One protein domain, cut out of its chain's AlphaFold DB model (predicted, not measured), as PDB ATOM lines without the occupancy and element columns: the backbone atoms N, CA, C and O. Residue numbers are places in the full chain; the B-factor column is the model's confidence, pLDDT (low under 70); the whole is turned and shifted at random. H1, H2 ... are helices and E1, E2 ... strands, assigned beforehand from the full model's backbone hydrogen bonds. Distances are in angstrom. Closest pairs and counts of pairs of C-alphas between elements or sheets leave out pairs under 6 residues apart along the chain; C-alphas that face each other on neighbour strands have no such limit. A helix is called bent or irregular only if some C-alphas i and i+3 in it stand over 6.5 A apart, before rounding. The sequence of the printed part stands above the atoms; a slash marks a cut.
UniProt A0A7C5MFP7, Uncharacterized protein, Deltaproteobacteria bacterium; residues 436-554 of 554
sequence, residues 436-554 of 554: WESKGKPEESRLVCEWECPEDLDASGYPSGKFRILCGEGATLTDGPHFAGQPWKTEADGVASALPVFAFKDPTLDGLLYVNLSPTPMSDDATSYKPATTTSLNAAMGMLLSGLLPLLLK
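What this domain is: This is residues 436 to 554 of the 554 residues of an uncharacterized protein of Deltaproteobacteria bacterium (UniProt A0A7C5MFP7). Little regular structure: one kinked helix, H1, lies between a large mass of loops, residues 436 to 512, and a smaller loop, residues 516 to 533, that folds back beside strand E1. Residues 439 to 444 stick out. The 119 printed residues hold E1, then H1, only 22 residues in named elements, mostly helix. The whole is compact, with a radius of gyration of the C-alphas of 15.3 A and spans of 45 by 34 by 23 A.

How they stand to each other: H1, residues 534 to 552, has a kink of 38 degrees near residue 546 and is only just irregular: C-alphas 547 and 550 are 6.8 A apart. Within it, 11 of 15 O i to N i+4 pairs are within hydrogen-bond range. Its closest C-alphas to E1, residues 513 to 515, are Ser 536 and Val 515, 6.4 A apart. E1 pairs with no named strand; its residues 514 to 515 pair antiparallel with residues 530 to 531.

Where its parts are: H1 runs 25.2 A, from C-alpha 534 at (-24.706, 24.237, 14.673) to C-alpha 552 at (-44.565, 13.108, 25.594). E1 spans 6.8 A from C-alpha 513 at (-30.087, 19.343, 6.187).

The domain as a whole: The C-alphas farthest apart, of Gly 440 and Ser 523, are 46.5 A apart. The printed part has no cut, and the link from E1 to H1 is long, 18 residues. Residues 551 to 554 are under pLDDT 70.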
ATOM      1  N   TRP A 436     -19.024  12.897  19.910       93.69
ATOM      2  CA  TRP A 436     -18.895  12.110  21.129       93.69
ATOM      3  C   TRP A 436     -17.490  12.241  21.713       93.69
ATOM      4  O   TRP A 436     -16.526  12.547  21.010       93.69
ATOM      5  N   GLU A 437     -17.404  12.011  23.016       91.50
ATOM      6  CA  GLU A 437     -16.173  11.867  23.780       91.50
ATOM      7  C   GLU A 437     -16.179  10.469  24.395       91.50
ATOM      8  O   GLU A 437     -17.172  10.062  24.998       91.50
ATOM      9  N   SER A 438     -15.073   9.744  24.264       85.38
ATOM     10  CA  SER A 438     -14.882   8.445  24.908       85.38
ATOM     11  C   SER A 438     -13.630   8.470  25.769       85.38
ATOM     12  O   SER A 438     -12.641   9.137  25.455       85.38
ATOM     13  N   LYS A 439     -13.695   7.746  26.885       81.25
ATOM     14  CA  LYS A 439     -12.558   7.491  27.783       81.25
ATOM     15  C   LYS A 439     -12.279   5.995  27.937       81.25
ATOM     16  O   LYS A 439     -11.660   5.576  28.911       81.25
ATOM     17  N   GLY A 440     -12.742   5.191  26.979       78.25
ATOM     18  CA  GLY A 440     -12.538   3.743  26.955       78.25
ATOM     19  C   GLY A 440     -13.471   2.947  27.870       78.25
ATOM     20  O   GLY A 440     -13.239   1.759  28.063       78.25
ATOM     21  N   LYS A 441     -14.507   3.576  28.445       80.00
ATOM     22  CA  LYS A 441     -15.577   2.899  29.196       80.00
ATOM     23  C   LYS A 441     -16.943   3.547  28.950       80.00
ATOM     24  O   LYS A 441     -16.979   4.778  28.827       80.00
ATOM     25  N   PRO A 442     -18.055   2.789  28.928       77.94
ATOM     26  CA  PRO A 442     -19.394   3.338  28.688       77.94
ATOM     27  C   PRO A 442     -19.800   4.453  29.658       77.94
ATOM     28  O   PRO A 442     -20.316   5.478  29.230       77.94
ATOM     29  N   GLU A 443     -19.523   4.303  30.954       78.31
ATOM     30  CA  GLU A 443     -19.913   5.261  31.997       78.31
ATOM     31  C   GLU A 443     -19.125   6.581  31.970       78.31
ATOM     32  O   GLU A 443     -19.544   7.573  32.571       78.31
ATOM     33  N   GLU A 444     -17.983   6.587  31.281       83.00
ATOM     34  CA  GLU A 444     -17.108   7.748  31.111       83.00
ATOM     35  C   GLU A 444     -17.209   8.370  29.707       83.00
ATOM     36  O   GLU A 444     -16.676   9.460  29.473       83.00
ATOM     37  N   SER A 445     -17.881   7.675  28.788       88.31
ATOM     38  CA  SER A 445     -18.147   8.115  27.420       88.31
ATOM     39  C   SER A 445     -19.475   8.861  27.361       88.31
ATOM     40  O   SER A 445     -20.345   8.668  28.209       88.31
ATOM     41  N   ARG A 446     -19.641   9.755  26.384       89.88
ATOM     42  CA  ARG A 446     -20.890  10.503  26.184       89.88
ATOM     43  C   ARG A 446     -20.958  11.169  24.820       89.88
ATOM     44  O   ARG A 446     -19.944  11.545  24.234       89.88
ATOM     45  N   LEU A 447     -22.180  11.411  24.360       92.50
ATOM     46  CA  LEU A 447     -22.424  12.401  23.315       92.50
ATOM     47  C   LEU A 447     -22.181  13.804  23.885       92.50
ATOM     48  O   LEU A 447     -22.579  14.109  25.011       92.50
ATOM     49  N   VAL A 448     -21.532  14.666  23.108       93.81
ATOM     50  CA  VAL A 448     -21.221  16.040  23.501       93.81
ATOM     51  C   VAL A 448     -22.480  16.886  23.385       93.81
ATOM     52  O   VAL A 448     -22.973  17.180  22.291       93.81
ATOM     53  N   CYS A 449     -22.992  17.270  24.547       94.44
ATOM     54  CA  CYS A 449     -24.150  18.128  24.695       94.44
ATOM     55  C   CYS A 449     -24.020  19.027  25.929       94.44
ATOM     56  O   CYS A 449     -23.283  18.716  26.868       94.44
ATOM     57  N   GLU A 450     -24.724  20.151  25.888       94.31
ATOM     58  CA  GLU A 450     -24.894  21.107  26.982       94.31
ATOM     59  C   GLU A 450     -26.387  21.442  27.115       94.31
ATOM     60  O   GLU A 450     -27.173  21.148  26.217       94.31
ATOM     61  N   TRP A 451     -26.792  22.038  28.234       94.62
ATOM     62  CA  TRP A 451     -28.184  22.410  28.494       94.62
ATOM     63  C   TRP A 451     -28.286  23.875  28.884       94.62
ATOM     64  O   TRP A 451     -27.382  24.431  29.508       94.62
ATOM     65  N   GLU A 452     -29.440  24.460  28.603       94.19
ATOM     66  CA  GLU A 452     -29.755  25.856  28.912       94.19
ATOM     67  C   GLU A 452     -30.396  26.034  30.297       94.19
ATOM     68  O   GLU A 452     -30.915  27.096  30.622       94.19
ATOM     69  N   CYS A 453     -30.334  25.006  31.147       94.44
ATOM     70  CA  CYS A 453     -30.790  25.024  32.538       94.44
ATOM     71  C   CYS A 453     -29.630  24.789  33.522       94.44
ATOM     72  O   CYS A 453     -29.617  23.781  34.228       94.44
ATOM     73  N   PRO A 454     -28.637  25.694  33.607       91.88
ATOM     74  CA  PRO A 454     -27.413  25.458  34.381       91.88
ATOM     75  C   PRO A 454     -27.664  25.189  35.873       91.88
ATOM     76  O   PRO A 454     -26.902  24.461  36.500       91.88
ATOM     77  N   GLU A 455     -28.733  25.750  36.440       92.50
ATOM     78  CA  GLU A 455     -29.109  25.561  37.849       92.50
ATOM     79  C   GLU A 455     -29.758  24.195  38.135       92.50
ATOM     80  O   GLU A 455     -29.852  23.799  39.294       92.50
ATOM     81  N   ASP A 456     -30.197  23.476  37.096       94.44
ATOM     82  CA  ASP A 456     -30.869  22.171  37.196       94.44
ATOM     83  C   ASP A 456     -29.920  20.984  36.953       94.44
ATOM     84  O   ASP A 456     -30.324  19.823  37.028       94.44
ATOM     85  N   LEU A 457     -28.646  21.255  36.653       93.25
ATOM     86  CA  LEU A 457     -27.657  20.216  36.393       93.25
ATOM     87  C   LEU A 457     -27.110  19.637  37.698       93.25
ATOM     88  O   LEU A 457     -26.666  20.357  38.594       93.25
ATOM     89  N   ASP A 458     -27.099  18.310  37.791       91.19
ATOM     90  CA  ASP A 458     -26.511  17.614  38.929       91.19
ATOM     91  C   ASP A 458     -24.972  17.544  38.847       91.19
ATOM     92  O   ASP A 458     -24.339  18.026  37.906       91.19
ATOM     93  N   ALA A 459     -24.337  16.884  39.822       88.19
ATOM     94  CA  ALA A 459     -22.881  16.717  39.852       88.19
ATOM     95  C   ALA A 459     -22.310  15.944  38.644       88.19
ATOM     96  O   ALA A 459     -21.105  15.995  38.402       88.19
ATOM     97  N   SER A 460     -23.149  15.218  37.898       84.00
ATOM     98  CA  SER A 460     -22.759  14.541  36.661       84.00
ATOM     99  C   SER A 460     -23.007  15.371  35.400       84.00
ATOM    100  O   SER A 460     -22.651  14.919  34.314       84.00
ATOM    101  N   GLY A 461     -23.563  16.577  35.538       88.94
ATOM    102  CA  GLY A 461     -23.814  17.507  34.440       88.94
ATOM    103  C   GLY A 461     -25.086  17.218  33.646       88.94
ATOM    104  O   GLY A 461     -25.213  17.732  32.542       88.94
ATOM    105  N   TYR A 462     -26.006  16.407  34.180       91.56
ATOM    106  CA  TYR A 462     -27.286  16.094  33.536       91.56
ATOM    107  C   TYR A 462     -28.448  16.722  34.317       91.56
ATOM    108  O   TYR A 462     -28.371  16.788  35.549       91.56
ATOM    109  N   PRO A 463     -29.530  17.134  33.636       93.69
ATOM    110  CA  PRO A 463     -30.679  17.764  34.275       93.69
ATOM    111  C   PRO A 463     -31.522  16.781  35.098       93.69
ATOM    112  O   PRO A 463     -31.382  15.554  34.989       93.69
ATOM    113  N   SER A 464     -32.434  17.331  35.904       91.94
ATOM    114  CA  SER A 464     -33.317  16.561  36.792       91.94
ATOM    115  C   SER A 464     -34.592  16.033  36.118       91.94
ATOM    116  O   SER A 464     -35.292  15.198  36.697       91.94
ATOM    117  N   GLY A 465     -34.910  16.498  34.904       87.12
ATOM    118  CA  GLY A 465     -36.144  16.158  34.193       87.12
ATOM    119  C   GLY A 465     -36.200  14.731  33.629       87.12
ATOM    120  O   GLY A 465     -35.320  13.890  33.834       87.12
ATOM    121  N   LYS A 466     -37.288  14.428  32.903       84.81
ATOM    122  CA  LYS A 466     -37.604  13.071  32.409       84.81
ATOM    123  C   LYS A 466     -36.452  12.498  31.574       84.81
ATOM    124  O   LYS A 466     -35.886  13.188  30.728       84.81
ATOM    125  N   PHE A 467     -36.107  11.233  31.831       83.50
ATOM    126  CA  PHE A 467     -34.950  10.525  31.253       83.50
ATOM    127  C   PHE A 467     -33.602  11.243  31.412       83.50
ATOM    128  O   PHE A 467     -32.641  10.857  30.750       83.50
ATOM    129  N   ARG A 468     -33.515  12.294  32.239       88.25
ATOM    130  CA  ARG A 468     -32.324  13.143  32.396       88.25
ATOM    131  C   ARG A 468     -31.787  13.715  31.081       88.25
ATOM    132  O   ARG A 468     -30.611  14.041  30.968       88.25
ATOM    133  N   ILE A 469     -32.657  13.807  30.075       89.12
ATOM    134  CA  ILE A 469     -32.393  14.511  28.817       89.12
ATOM    135  C   ILE A 469     -33.015  15.900  28.846       89.12
ATOM    136  O   ILE A 469     -32.500  16.806  28.206       89.12
ATOM    137  N   LEU A 470     -34.100  16.073  29.599       90.56
ATOM    138  CA  LEU A 470     -34.831  17.327  29.678       90.56
ATOM    139  C   LEU A 470     -34.489  18.076  30.955       90.56
ATOM    140  O   LEU A 470     -34.376  17.457  32.012       90.56
ATOM    141  N   CYS A 471     -34.425  19.397  30.858       91.25
ATOM    142  CA  CYS A 471     -34.497  20.283  32.013       91.25
ATOM    143  C   CYS A 471     -35.775  20.015  32.828       91.25
ATOM    144  O   CYS A 471     -36.822  19.668  32.269       91.25
ATOM    145  N   GLY A 472     -35.696  20.161  34.149       90.31
ATOM    146  CA  GLY A 472     -36.841  20.033  35.048       90.31
ATOM    147  C   GLY A 472     -37.947  21.051  34.740       90.31
ATOM    148  O   GLY A 472     -37.678  22.157  34.279       90.31
ATOM    149  N   GLU A 473     -39.207  20.705  35.033       85.62
ATOM    150  CA  GLU A 473     -40.388  21.528  34.687       85.62
ATOM    151  C   GLU A 473     -40.386  22.947  35.295       85.62
ATOM    152  O   GLU A 473     -41.095  23.824  34.809       85.62
ATOM    153  N   GLY A 474     -39.599  23.182  36.350       85.62
ATOM    154  CA  GLY A 474     -39.432  24.491  36.991       85.62
ATOM    155  C   GLY A 474     -38.070  25.146  36.757       85.62
ATOM    156  O   GLY A 474     -37.777  26.152  37.402       85.62
ATOM    157  N   ALA A 475     -37.223  24.569  35.904       90.81
ATOM    158  CA  ALA A 475     -35.887  25.088  35.657       90.81
ATOM    159  C   ALA A 475     -35.941  26.409  34.874       90.81
ATOM    160  O   ALA A 475     -36.682  26.547  33.898       90.81
ATOM    161  N   THR A 476     -35.118  27.378  35.277       92.94
ATOM    162  CA  THR A 476     -34.925  28.609  34.505       92.94
ATOM    163  C   THR A 476     -34.103  28.288  33.261       92.94
ATOM    164  O   THR A 476     -32.949  27.876  33.376       92.94
ATOM    165  N   LEU A 477     -34.690  28.494  32.081       93.81
ATOM    166  CA  LEU A 477     -34.002  28.330  30.802       93.81
ATOM    167  C   LEU A 477     -33.325  29.643  30.396       93.81
ATOM    168  O   LEU A 477     -33.955  30.702  30.427       93.81
ATOM    169  N   THR A 478     -32.052  29.576  30.022       92.75
ATOM    170  CA  THR A 478     -31.244  30.714  29.572       92.75
ATOM    171  C   THR A 478     -30.538  30.352  28.273       92.75
ATOM    172  O   THR A 478     -29.564  29.606  28.298       92.75
ATOM    173  N   ASP A 479     -31.013  30.922  27.165       93.00
ATOM    174  CA  ASP A 479     -30.329  30.853  25.868       93.00
ATOM    175  C   ASP A 479     -28.956  31.531  25.966       93.00
ATOM    176  O   ASP A 479     -28.818  32.650  26.485       93.00
ATOM    177  N   GLY A 480     -27.925  30.828  25.512       92.00
ATOM    178  CA  GLY A 480     -26.543  31.232  25.696       92.00
ATOM    179  C   GLY A 480     -25.582  30.568  24.713       92.00
ATOM    180  O   GLY A 480     -25.937  29.652  23.981       92.00
ATOM    181  N   PRO A 481     -24.324  31.037  24.659       93.81
ATOM    182  CA  PRO A 481     -23.308  30.372  23.858       93.81
ATOM    183  C   PRO A 481     -22.958  28.999  24.447       93.81
ATOM    184  O   PRO A 481     -22.782  28.870  25.659       93.81
ATOM    185  N   HIS A 482     -22.736  28.017  23.573       94.94
ATOM    186  CA  HIS A 482     -22.381  26.645  23.941       94.94
ATOM    187  C   HIS A 482     -21.038  26.202  23.359       94.94
ATOM    188  O   HIS A 482     -20.591  26.678  22.307       94.94
ATOM    189  N   PHE A 483     -20.396  25.259  24.053       94.81
ATOM    190  CA  PHE A 483     -19.111  24.654  23.677       94.81
ATOM    191  C   PHE A 483     -17.991  25.686  23.467       94.81
ATOM    192  O   PHE A 483     -17.225  25.637  22.497       94.81
ATOM    193  N   ALA A 484     -17.901  26.665  24.369       92.31
ATOM    194  CA  ALA A 484     -16.931  27.749  24.276       92.31
ATOM    195  C   ALA A 484     -15.491  27.223  24.098       92.31
ATOM    196  O   ALA A 484     -15.011  26.372  24.844       92.31
ATOM    197  N   GLY A 485     -14.787  27.752  23.091       90.94
ATOM    198  CA  GLY A 485     -13.408  27.361  22.772       90.94
ATOM    199  C   GLY A 485     -13.261  26.076  21.948       90.94
ATOM    200  O   GLY A 485     -12.136  25.746  21.580       90.94
ATOM    201  N   GLN A 486     -14.356  25.386  21.613       93.50
ATOM    202  CA  GLN A 486     -14.335  24.182  20.776       93.50
ATOM    203  C   GLN A 486     -14.566  24.499  19.284       93.50
ATOM    204  O   GLN A 486     -15.134  25.548  18.956       93.50
ATOM    205  N   PRO A 487     -14.176  23.599  18.355       89.94
ATOM    206  CA  PRO A 487     -14.415  23.777  16.918       89.94
ATOM    207  C   PRO A 487     -15.899  23.896  16.541       89.94
ATOM    208  O   PRO A 487     -16.234  24.559  15.566       89.94
ATOM    209  N   TRP A 488     -16.779  23.279  17.329       91.75
ATOM    210  CA  TRP A 488     -18.236  23.260  17.151       91.75
ATOM    211  C   TRP A 488     -18.962  24.224  18.100       91.75
ATOM    212  O   TRP A 488     -20.135  24.014  18.409       91.75
ATOM    213  N   LYS A 489     -18.276  25.270  18.582       93.19
ATOM    214  CA  LYS A 489     -18.913  26.334  19.366       93.19
ATOM    215  C   LYS A 489     -20.136  26.891  18.636       93.19
ATOM    216  O   LYS A 489     -20.108  27.074  17.417       93.19
ATOM    217  N   THR A 490     -21.174  27.211  19.390       92.88
ATOM    218  CA  THR A 490     -22.350  27.912  18.872       92.88
ATOM    219  C   THR A 490     -22.642  29.126  19.734       92.88
ATOM    220  O   THR A 490     -22.384  29.124  20.936       92.88
ATOM    221  N   GLU A 491     -23.123  30.190  19.101       93.31
ATOM    222  CA  GLU A 491     -23.658  31.347  19.817       93.31
ATOM    223  C   GLU A 491     -25.087  31.057  20.289       93.31
ATOM    224  O   GLU A 491     -25.666  30.042  19.892       93.31
ATOM    225  N   ALA A 492     -25.615  31.954  21.124       92.06
ATOM    226  CA  ALA A 492     -27.028  31.982  21.481       92.06
ATOM    227  C   ALA A 492     -27.880  32.055  20.207       92.06
ATOM    228  O   ALA A 492     -27.555  32.808  19.278       92.06
ATOM    229  N   ASP A 493     -28.939  31.260  20.147       87.94
ATOM    230  CA  ASP A 493     -29.712  31.042  18.924       87.94
ATOM    231  C   ASP A 493     -31.103  31.699  18.948       87.94
ATOM    232  O   ASP A 493     -31.828  31.693  17.945       87.94
ATOM    233  N   GLY A 494     -31.432  32.360  20.059       88.12
ATOM    234  CA  GLY A 494     -32.698  33.033  20.311       88.12
ATOM    235  C   GLY A 494     -33.791  32.109  20.852       88.12
ATOM    236  O   GLY A 494     -34.915  32.582  21.046       88.12
ATOM    237  N   VAL A 495     -33.508  30.820  21.073       87.81
ATOM    238  CA  VAL A 495     -34.486  29.799  21.460       87.81
ATOM    239  C   VAL A 495     -34.055  29.098  22.744       87.81
ATOM    240  O   VAL A 495     -33.429  28.048  22.718       87.81
ATOM    241  N   ALA A 496     -34.532  29.610  23.882       89.94
ATOM    242  CA  ALA A 496     -34.377  28.910  25.153       89.94
ATOM    243  C   ALA A 496     -35.147  27.567  25.143       89.94
ATOM    244  O   ALA A 496     -36.368  27.547  24.949       89.94
ATOM    245  N   SER A 497     -34.462  26.447  25.373       89.69
ATOM    246  CA  SER A 497     -34.979  25.088  25.248       89.69
ATOM    247  C   SER A 497     -34.690  24.219  26.471       89.69
ATOM    248  O   SER A 497     -33.620  24.246  27.069       89.69
ATOM    249  N   ALA A 498     -35.654  23.365  26.821       89.25
ATOM    250  CA  ALA A 498     -35.470  22.321  27.830       89.25
ATOM    251  C   ALA A 498     -34.664  21.114  27.309       89.25
ATOM    252  O   ALA A 498     -34.452  20.155  28.049       89.25
ATOM    253  N   LEU A 499     -34.270  21.119  26.035       90.31
ATOM    254  CA  LEU A 499     -33.547  20.034  25.376       90.31
ATOM    255  C   LEU A 499     -32.039  20.282  25.391       90.31
ATOM    256  O   LEU A 499     -31.608  21.428  25.496       90.31
ATOM    257  N   PRO A 500     -31.229  19.221  25.241       91.56
ATOM    258  CA  PRO A 500     -29.800  19.388  25.082       91.56
ATOM    259  C   PRO A 500     -29.488  20.081  23.756       91.56
ATOM    260  O   PRO A 500     -30.000  19.699  22.698       91.56
ATOM    261  N   VAL A 501     -28.567  21.033  23.817       94.44
ATOM    262  CA  VAL A 501     -27.838  21.547  22.664       94.44
ATOM    263  C   VAL A 501     -26.777  20.512  22.314       94.44
ATOM    264  O   VAL A 501     -25.961  20.138  23.155       94.44
ATOM    265  N   PHE A 502     -26.793  20.012  21.081       94.25
ATOM    266  CA  PHE A 502     -25.854  19.006  20.590       94.25
ATOM    267  C   PHE A 502     -24.730  19.637  19.771       94.25
ATOM    268  O   PHE A 502     -24.952  20.519  18.936       94.25
ATOM    269  N   ALA A 503     -23.518  19.121  19.957       95.06
ATOM    270  CA  ALA A 503     -22.390  19.427  19.092       95.06
ATOM    271  C   ALA A 503     -22.424  18.554  17.831       95.06
ATOM    272  O   ALA A 503     -22.588  17.339  17.922       95.06
ATOM    273  N   PHE A 504     -22.187  19.144  16.659       93.31
ATOM    274  CA  PHE A 504     -22.081  18.419  15.388       93.31
ATOM    275  C   PHE A 504     -20.754  18.738  14.699       93.31
ATOM    276  O   PHE A 504     -20.327  19.892  14.684       93.31
ATOM    277  N   LYS A 505     -20.111  17.718  14.110       91.31
ATOM    278  CA  LYS A 505     -18.942  17.924  13.231       91.31
ATOM    279  C   LYS A 505     -19.366  18.585  11.925       91.31
ATOM    280  O   LYS A 505     -18.714  19.515  11.466       91.31
ATOM    281  N   ASP A 506     -20.472  18.101  11.375       93.44
ATOM    282  CA  ASP A 506     -21.149  18.680  10.228       93.44
ATOM    283  C   ASP A 506     -22.639  18.870  10.566       93.44
ATOM    284  O   ASP A 506     -23.391  17.894  10.620       93.44
ATOM    285  N   PRO A 507     -23.089  20.109  10.825       94.31
ATOM    286  CA  PRO A 507     -24.489  20.386  11.130       94.31
ATOM    287  C   PRO A 507     -25.417  20.187   9.924       94.31
ATOM    288  O   PRO A 507     -26.623  20.069  10.113       94.31
ATOM    289  N   THR A 508     -24.887  20.111   8.699       94.38
ATOM    290  CA  THR A 508     -25.689  19.787   7.512       94.38
ATOM    291  C   THR A 508     -26.026  18.299   7.419       94.38
ATOM    292  O   THR A 508     -26.794  17.921   6.543       94.38
ATOM    293  N   LEU A 509     -25.515  17.462   8.331       92.19
ATOM    294  CA  LEU A 509     -25.701  16.009   8.319       92.19
ATOM    295  C   LEU A 509     -25.310  15.407   6.960       92.19
ATOM    296  O   LEU A 509     -26.081  14.651   6.370       92.19
ATOM    297  N   ASP A 510     -24.124  15.786   6.475       89.62
ATOM    298  CA  ASP A 510     -23.572  15.397   5.179       89.62
ATOM    299  C   ASP A 510     -24.350  15.972   3.984       89.62
ATOM    300  O   ASP A 510     -24.750  15.286   3.043       89.62
ATOM    301  N   GLY A 511     -24.621  17.279   4.041       90.31
ATOM    302  CA  GLY A 511     -25.332  18.019   2.995       90.31
ATOM    303  C   GLY A 511     -26.838  17.755   2.919       90.31
ATOM    304  O   GLY A 511     -27.503  18.326   2.058       90.31
ATOM    305  N   LEU A 512     -27.390  16.932   3.813       93.88
ATOM    306  CA  LEU A 512     -28.813  16.605   3.858       93.88
ATOM    307  C   LEU A 512     -29.673  17.781   4.343       93.88
ATOM    308  O   LEU A 512     -30.781  17.970   3.852       93.88
ATOM    309  N   LEU A 513     -29.215  18.536   5.341       96.38
ATOM    310  CA  LEU A 513     -30.087  19.343   6.187       96.38
ATOM    311  C   LEU A 513     -29.984  20.848   5.941       96.38
ATOM    312  O   LEU A 513     -28.913  21.459   6.001       96.38
ATOM    313  N   TYR A 514     -31.157  21.454   5.769       97.94
ATOM    314  CA  TYR A 514     -31.353  22.883   5.599       97.94
ATOM    315  C   TYR A 514     -32.363  23.400   6.627       97.94
ATOM    316  O   TYR A 514     -33.323  22.711   6.973       97.94
ATOM    317  N   VAL A 515     -32.162  24.626   7.107       97.81
ATOM    318  CA  VAL A 515     -32.952  25.234   8.183       97.81
ATOM    319  C   VAL A 515     -33.539  26.575   7.745       97.81
ATOM    320  O   VAL A 515     -32.862  27.392   7.114       97.81
ATOM    321  N   ASN A 516     -34.785  26.822   8.150       96.38
ATOM    322  CA  ASN A 516     -35.399  28.143   8.199       96.38
ATOM    323  C   ASN A 516     -36.119  28.320   9.548       96.38
ATOM    324  O   ASN A 516     -37.100  27.638   9.820       96.38
ATOM    325  N   LEU A 517     -35.653  29.254  10.385       93.50
ATOM    326  CA  LEU A 517     -36.240  29.536  11.709       93.50
ATOM    327  C   LEU A 517     -37.473  30.453  11.652       93.50
ATOM    328  O   LEU A 517     -38.124  30.703  12.662       93.50
ATOM    329  N   SER A 518     -37.818  30.972  10.476       92.50
ATOM    330  CA  SER A 518     -39.046  31.734  10.231       92.50
ATOM    331  C   SER A 518     -39.754  31.198   8.985       92.50
ATOM    332  O   SER A 518     -39.908  31.920   7.995       92.50
ATOM    333  N   PRO A 519     -40.139  29.909   8.990       88.31
ATOM    334  CA  PRO A 519     -40.719  29.286   7.820       88.31
ATOM    335  C   PRO A 519     -42.168  29.726   7.640       88.31
ATOM    336  O   PRO A 519     -42.887  29.987   8.607       88.31
ATOM    337  N   THR A 520     -42.630  29.747   6.393       87.44
ATOM    338  CA  THR A 520     -44.059  29.871   6.113       87.44
ATOM    339  C   THR A 520     -44.756  28.575   6.548       87.44
ATOM    340  O   THR A 520     -44.398  27.496   6.054       87.44
ATOM    341  N   PRO A 521     -45.729  28.632   7.479       85.94
ATOM    342  CA  PRO A 521     -46.458  27.446   7.909       85.94
ATOM    343  C   PRO A 521     -47.156  26.776   6.728       85.94
ATOM    344  O   PRO A 521     -47.684  27.462   5.855       85.94
ATOM    345  N   MET A 522     -47.182  25.440   6.721       82.94
ATOM    346  CA  MET A 522     -47.893  24.643   5.705       82.94
ATOM    347  C   MET A 522     -47.420  24.875   4.258       82.94
ATOM    348  O   MET A 522     -48.152  24.562   3.326       82.94
ATOM    349  N   SER A 523     -46.209  25.404   4.063       85.81
ATOM    350  CA  SER A 523     -45.633  25.630   2.737       85.81
ATOM    351  C   SER A 523     -44.645  24.529   2.340       85.81
ATOM    352  O   SER A 523     -43.865  24.025   3.154       85.81
ATOM    353  N   ASP A 524     -44.656  24.166   1.067       86.62
ATOM    354  CA  ASP A 524     -43.646  23.333   0.416       86.62
ATOM    355  C   ASP A 524     -42.471  24.156  -0.149       86.62
ATOM    356  O   ASP A 524     -41.464  23.580  -0.560       86.62
ATOM    357  N   ASP A 525     -42.550  25.492  -0.114       90.94
ATOM    358  CA  ASP A 525     -41.506  26.382  -0.611       90.94
ATOM    359  C   ASP A 525     -40.256  26.327   0.276       90.94
ATOM    360  O   ASP A 525     -40.224  26.818   1.410       90.94
ATOM    361  N   ALA A 526     -39.194  25.747  -0.280       93.44
ATOM    362  CA  ALA A 526     -37.898  25.622   0.365       93.44
ATOM    363  C   ALA A 526     -36.893  26.727  -0.025       93.44
ATOM    364  O   ALA A 526     -35.748  26.692   0.423       93.44
ATOM    365  N   THR A 527     -37.277  27.725  -0.832       93.31
ATOM    366  CA  THR A 527     -36.349  28.742  -1.382       93.31
ATOM    367  C   THR A 527     -35.647  29.592  -0.323       93.31
ATOM    368  O   THR A 527     -34.546  30.095  -0.551       93.31
ATOM    369  N   SER A 528     -36.268  29.755   0.843       95.19
ATOM    370  CA  SER A 528     -35.738  30.537   1.965       95.19
ATOM    371  C   SER A 528     -34.815  29.748   2.902       95.19
ATOM    372  O   SER A 528     -34.185  30.346   3.779       95.19
ATOM    373  N   TYR A 529     -34.716  28.426   2.735       97.44
ATOM    374  CA  TYR A 529     -33.938  27.562   3.618       97.44
ATOM    375  C   TYR A 529     -32.452  27.637   3.280       97.44
ATOM    376  O   TYR A 529     -32.050  27.759   2.123       97.44
ATOM    377  N   LYS A 530     -31.616  27.559   4.313       97.69
ATOM    378  CA  LYS A 530     -30.157  27.645   4.186       97.69
ATOM    379  C   LYS A 530     -29.502  26.395   4.759       97.69
ATOM    380  O   LYS A 530     -30.092  25.804   5.662       97.69
ATOM    381  N   PRO A 531     -28.302  26.005   4.288       97.62
ATOM    382  CA  PRO A 531     -27.555  24.913   4.900       97.62
ATOM    383  C   PRO A 531     -27.478  25.095   6.416       97.62
ATOM    384  O   PRO A 531     -27.242  26.210   6.898       97.62
ATOM    385  N   ALA A 532     -27.731  24.020   7.156       97.19
ATOM    386  CA  ALA A 532     -27.740  24.066   8.607       97.19
ATOM    387  C   ALA A 532     -26.369  24.487   9.166       97.19
ATOM    388  O   ALA A 532     -25.318  24.089   8.668       97.19
ATOM    389  N   THR A 533     -26.385  25.282  10.231       95.62
ATOM    390  CA  THR A 533     -25.231  25.542  11.096       95.62
ATOM    391  C   THR A 533     -25.504  24.907  12.455       95.62
ATOM    392  O   THR A 533     -26.646  24.558  12.749       95.62
ATOM    393  N   THR A 534     -24.490  24.762  13.311       92.81
ATOM    394  CA  THR A 534     -24.706  24.237  14.673       92.81
ATOM    395  C   THR A 534     -25.762  25.057  15.418       92.81
ATOM    396  O   THR A 534     -26.638  24.485  16.058       92.81
ATOM    397  N   THR A 535     -25.729  26.383  15.260       94.62
ATOM    398  CA  THR A 535     -26.708  27.319  15.828       94.62
ATOM    399  C   THR A 535     -28.108  27.081  15.270       94.62
ATOM    400  O   THR A 535     -29.041  26.845  16.025       94.62
ATOM    401  N   SER A 536     -28.276  27.084  13.942       95.81
ATOM    402  CA  SER A 536     -29.616  26.969  13.358       95.81
ATOM    403  C   SER A 536     -30.226  25.579  13.540       95.81
ATOM    404  O   SER A 536     -31.436  25.464  13.714       95.81
ATOM    405  N   LEU A 537     -29.410  24.521  13.544       95.06
ATOM    406  CA  LEU A 537     -29.876  23.163  13.799       95.06
ATOM    407  C   LEU A 537     -30.406  23.004  15.227       95.06
ATOM    408  O   LEU A 537     -31.494  22.459  15.405       95.06
ATOM    409  N   ASN A 538     -29.670  23.481  16.233       94.19
ATOM    410  CA  ASN A 538     -30.120  23.393  17.622       94.19
ATOM    411  C   ASN A 538     -31.390  24.218  17.858       94.19
ATOM    412  O   ASN A 538     -32.365  23.647  18.352       94.19
ATOM    413  N   ALA A 539     -31.456  25.453  17.351       93.88
ATOM    414  CA  ALA A 539     -32.677  26.260  17.374       93.88
ATOM    415  C   ALA A 539     -33.867  25.518  16.752       93.88
ATOM    416  O   ALA A 539     -34.942  25.419  17.346       93.88
ATOM    417  N   ALA A 540     -33.679  24.935  15.562       93.94
ATOM    418  CA  ALA A 540     -34.733  24.197  14.876       93.94
ATOM    419  C   ALA A 540     -35.177  22.956  15.667       93.94
ATOM    420  O   ALA A 540     -36.378  22.720  15.794       93.94
ATOM    421  N   MET A 541     -34.248  22.177  16.234       91.38
ATOM    422  CA  MET A 541     -34.582  21.034  17.093       91.38
ATOM    423  C   MET A 541     -35.345  21.471  18.348       91.38
ATOM    424  O   MET A 541     -36.353  20.847  18.687       91.38
ATOM    425  N   GLY A 542     -34.908  22.558  18.991       89.00
ATOM    426  CA  GLY A 542     -35.566  23.162  20.144       89.00
ATOM    427  C   GLY A 542     -37.002  23.573  19.820       89.00
ATOM    428  O   GLY A 542     -37.929  23.165  20.520       89.00
ATOM    429  N   MET A 543     -37.215  24.291  18.713       88.69
ATOM    430  CA  MET A 543     -38.546  24.703  18.246       88.69
ATOM    431  C   MET A 543     -39.448  23.507  17.903       88.69
ATOM    432  O   MET A 543     -40.614  23.478  18.298       88.69
ATOM    433  N   LEU A 544     -38.919  22.512  17.182       88.19
ATOM    434  CA  LEU A 544     -39.664  21.318  16.765       88.19
ATOM    435  C   LEU A 544     -40.149  20.494  17.951       88.19
ATOM    436  O   LEU A 544     -41.315  20.109  18.031       88.19
ATOM    437  N   LEU A 545     -39.241  20.195  18.872       83.88
ATOM    438  CA  LEU A 545     -39.529  19.294  19.972       83.88
ATOM    439  C   LEU A 545     -40.314  19.987  21.088       83.88
ATOM    440  O   LEU A 545     -41.116  19.319  21.732       83.88
ATOM    441  N   SER A 546     -40.189  21.308  21.262       80.75
ATOM    442  CA  SER A 546     -41.009  22.066  22.224       80.75
ATOM    443  C   SER A 546     -42.512  21.901  21.989       80.75
ATOM    444  O   SER A 546     -43.272  21.848  22.952       80.75
ATOM    445  N   GLY A 547     -42.953  21.741  20.734       76.88
ATOM    446  CA  GLY A 547     -44.353  21.440  20.422       76.88
ATOM    447  C   GLY A 547     -44.789  20.024  20.821       76.88
ATOM    448  O   GLY A 547     -45.935  19.815  21.216       76.88
ATOM    449  N   LEU A 548     -43.878  19.045  20.768       77.81
ATOM    450  CA  LEU A 548     -44.149  17.641  21.107       77.81
ATOM    451  C   LEU A 548     -44.009  17.333  22.602       77.81
ATOM    452  O   LEU A 548     -44.687  16.437  23.110       77.81
ATOM    453  N   LEU A 549     -43.122  18.039  23.307       74.94
ATOM    454  CA  LEU A 549     -42.785  17.767  24.704       74.94
ATOM    455  C   LEU A 549     -44.009  17.736  25.638       74.94
ATOM    456  O   LEU A 549     -44.119  16.771  26.394       74.94
ATOM    457  N   PRO A 550     -44.986  18.662  25.552       72.38
ATOM    458  CA  PRO A 550     -46.193  18.603  26.379       72.38
ATOM    459  C   PRO A 550     -47.037  17.330  26.207       72.38
ATOM    460  O   PRO A 550     -47.807  16.999  27.107       72.38
ATOM    461  N   LEU A 551     -46.926  16.629  25.069       67.19
ATOM    462  CA  LEU A 551     -47.609  15.349  24.840       67.19
ATOM    463  C   LEU A 551     -46.793  14.143  25.311       67.19
ATOM    464  O   LEU A 551     -47.378  13.150  25.720       67.19
ATOM    465  N   LEU A 552     -45.463  14.212  25.225       62.12
ATOM    466  CA  LEU A 552     -44.565  13.108  25.594       62.12
ATOM    467  C   LEU A 552     -44.255  13.058  27.099       62.12
ATOM    468  O   LEU A 552     -43.760  12.044  27.603       62.12
ATOM    469  N   LEU A 553     -44.463  14.173  27.800       61.66
ATOM    470  CA  LEU A 553     -44.165  14.319  29.223       61.66
ATOM    471  C   LEU A 553     -45.353  14.008  30.137       61.66
ATOM    472  O   LEU A 553     -45.111  13.617  31.277       61.66
ATOM    473  N   LYS A 554     -46.585  14.114  29.628       53.03
ATOM    474  CA  LYS A 554     -47.776  13.543  30.271       53.03
ATOM    475  C   LYS A 554     -47.756  12.022  30.170       53.03
ATOM    476  O   LYS A 554     -48.309  11.397  31.098       53.03
TER     477      LYS A 554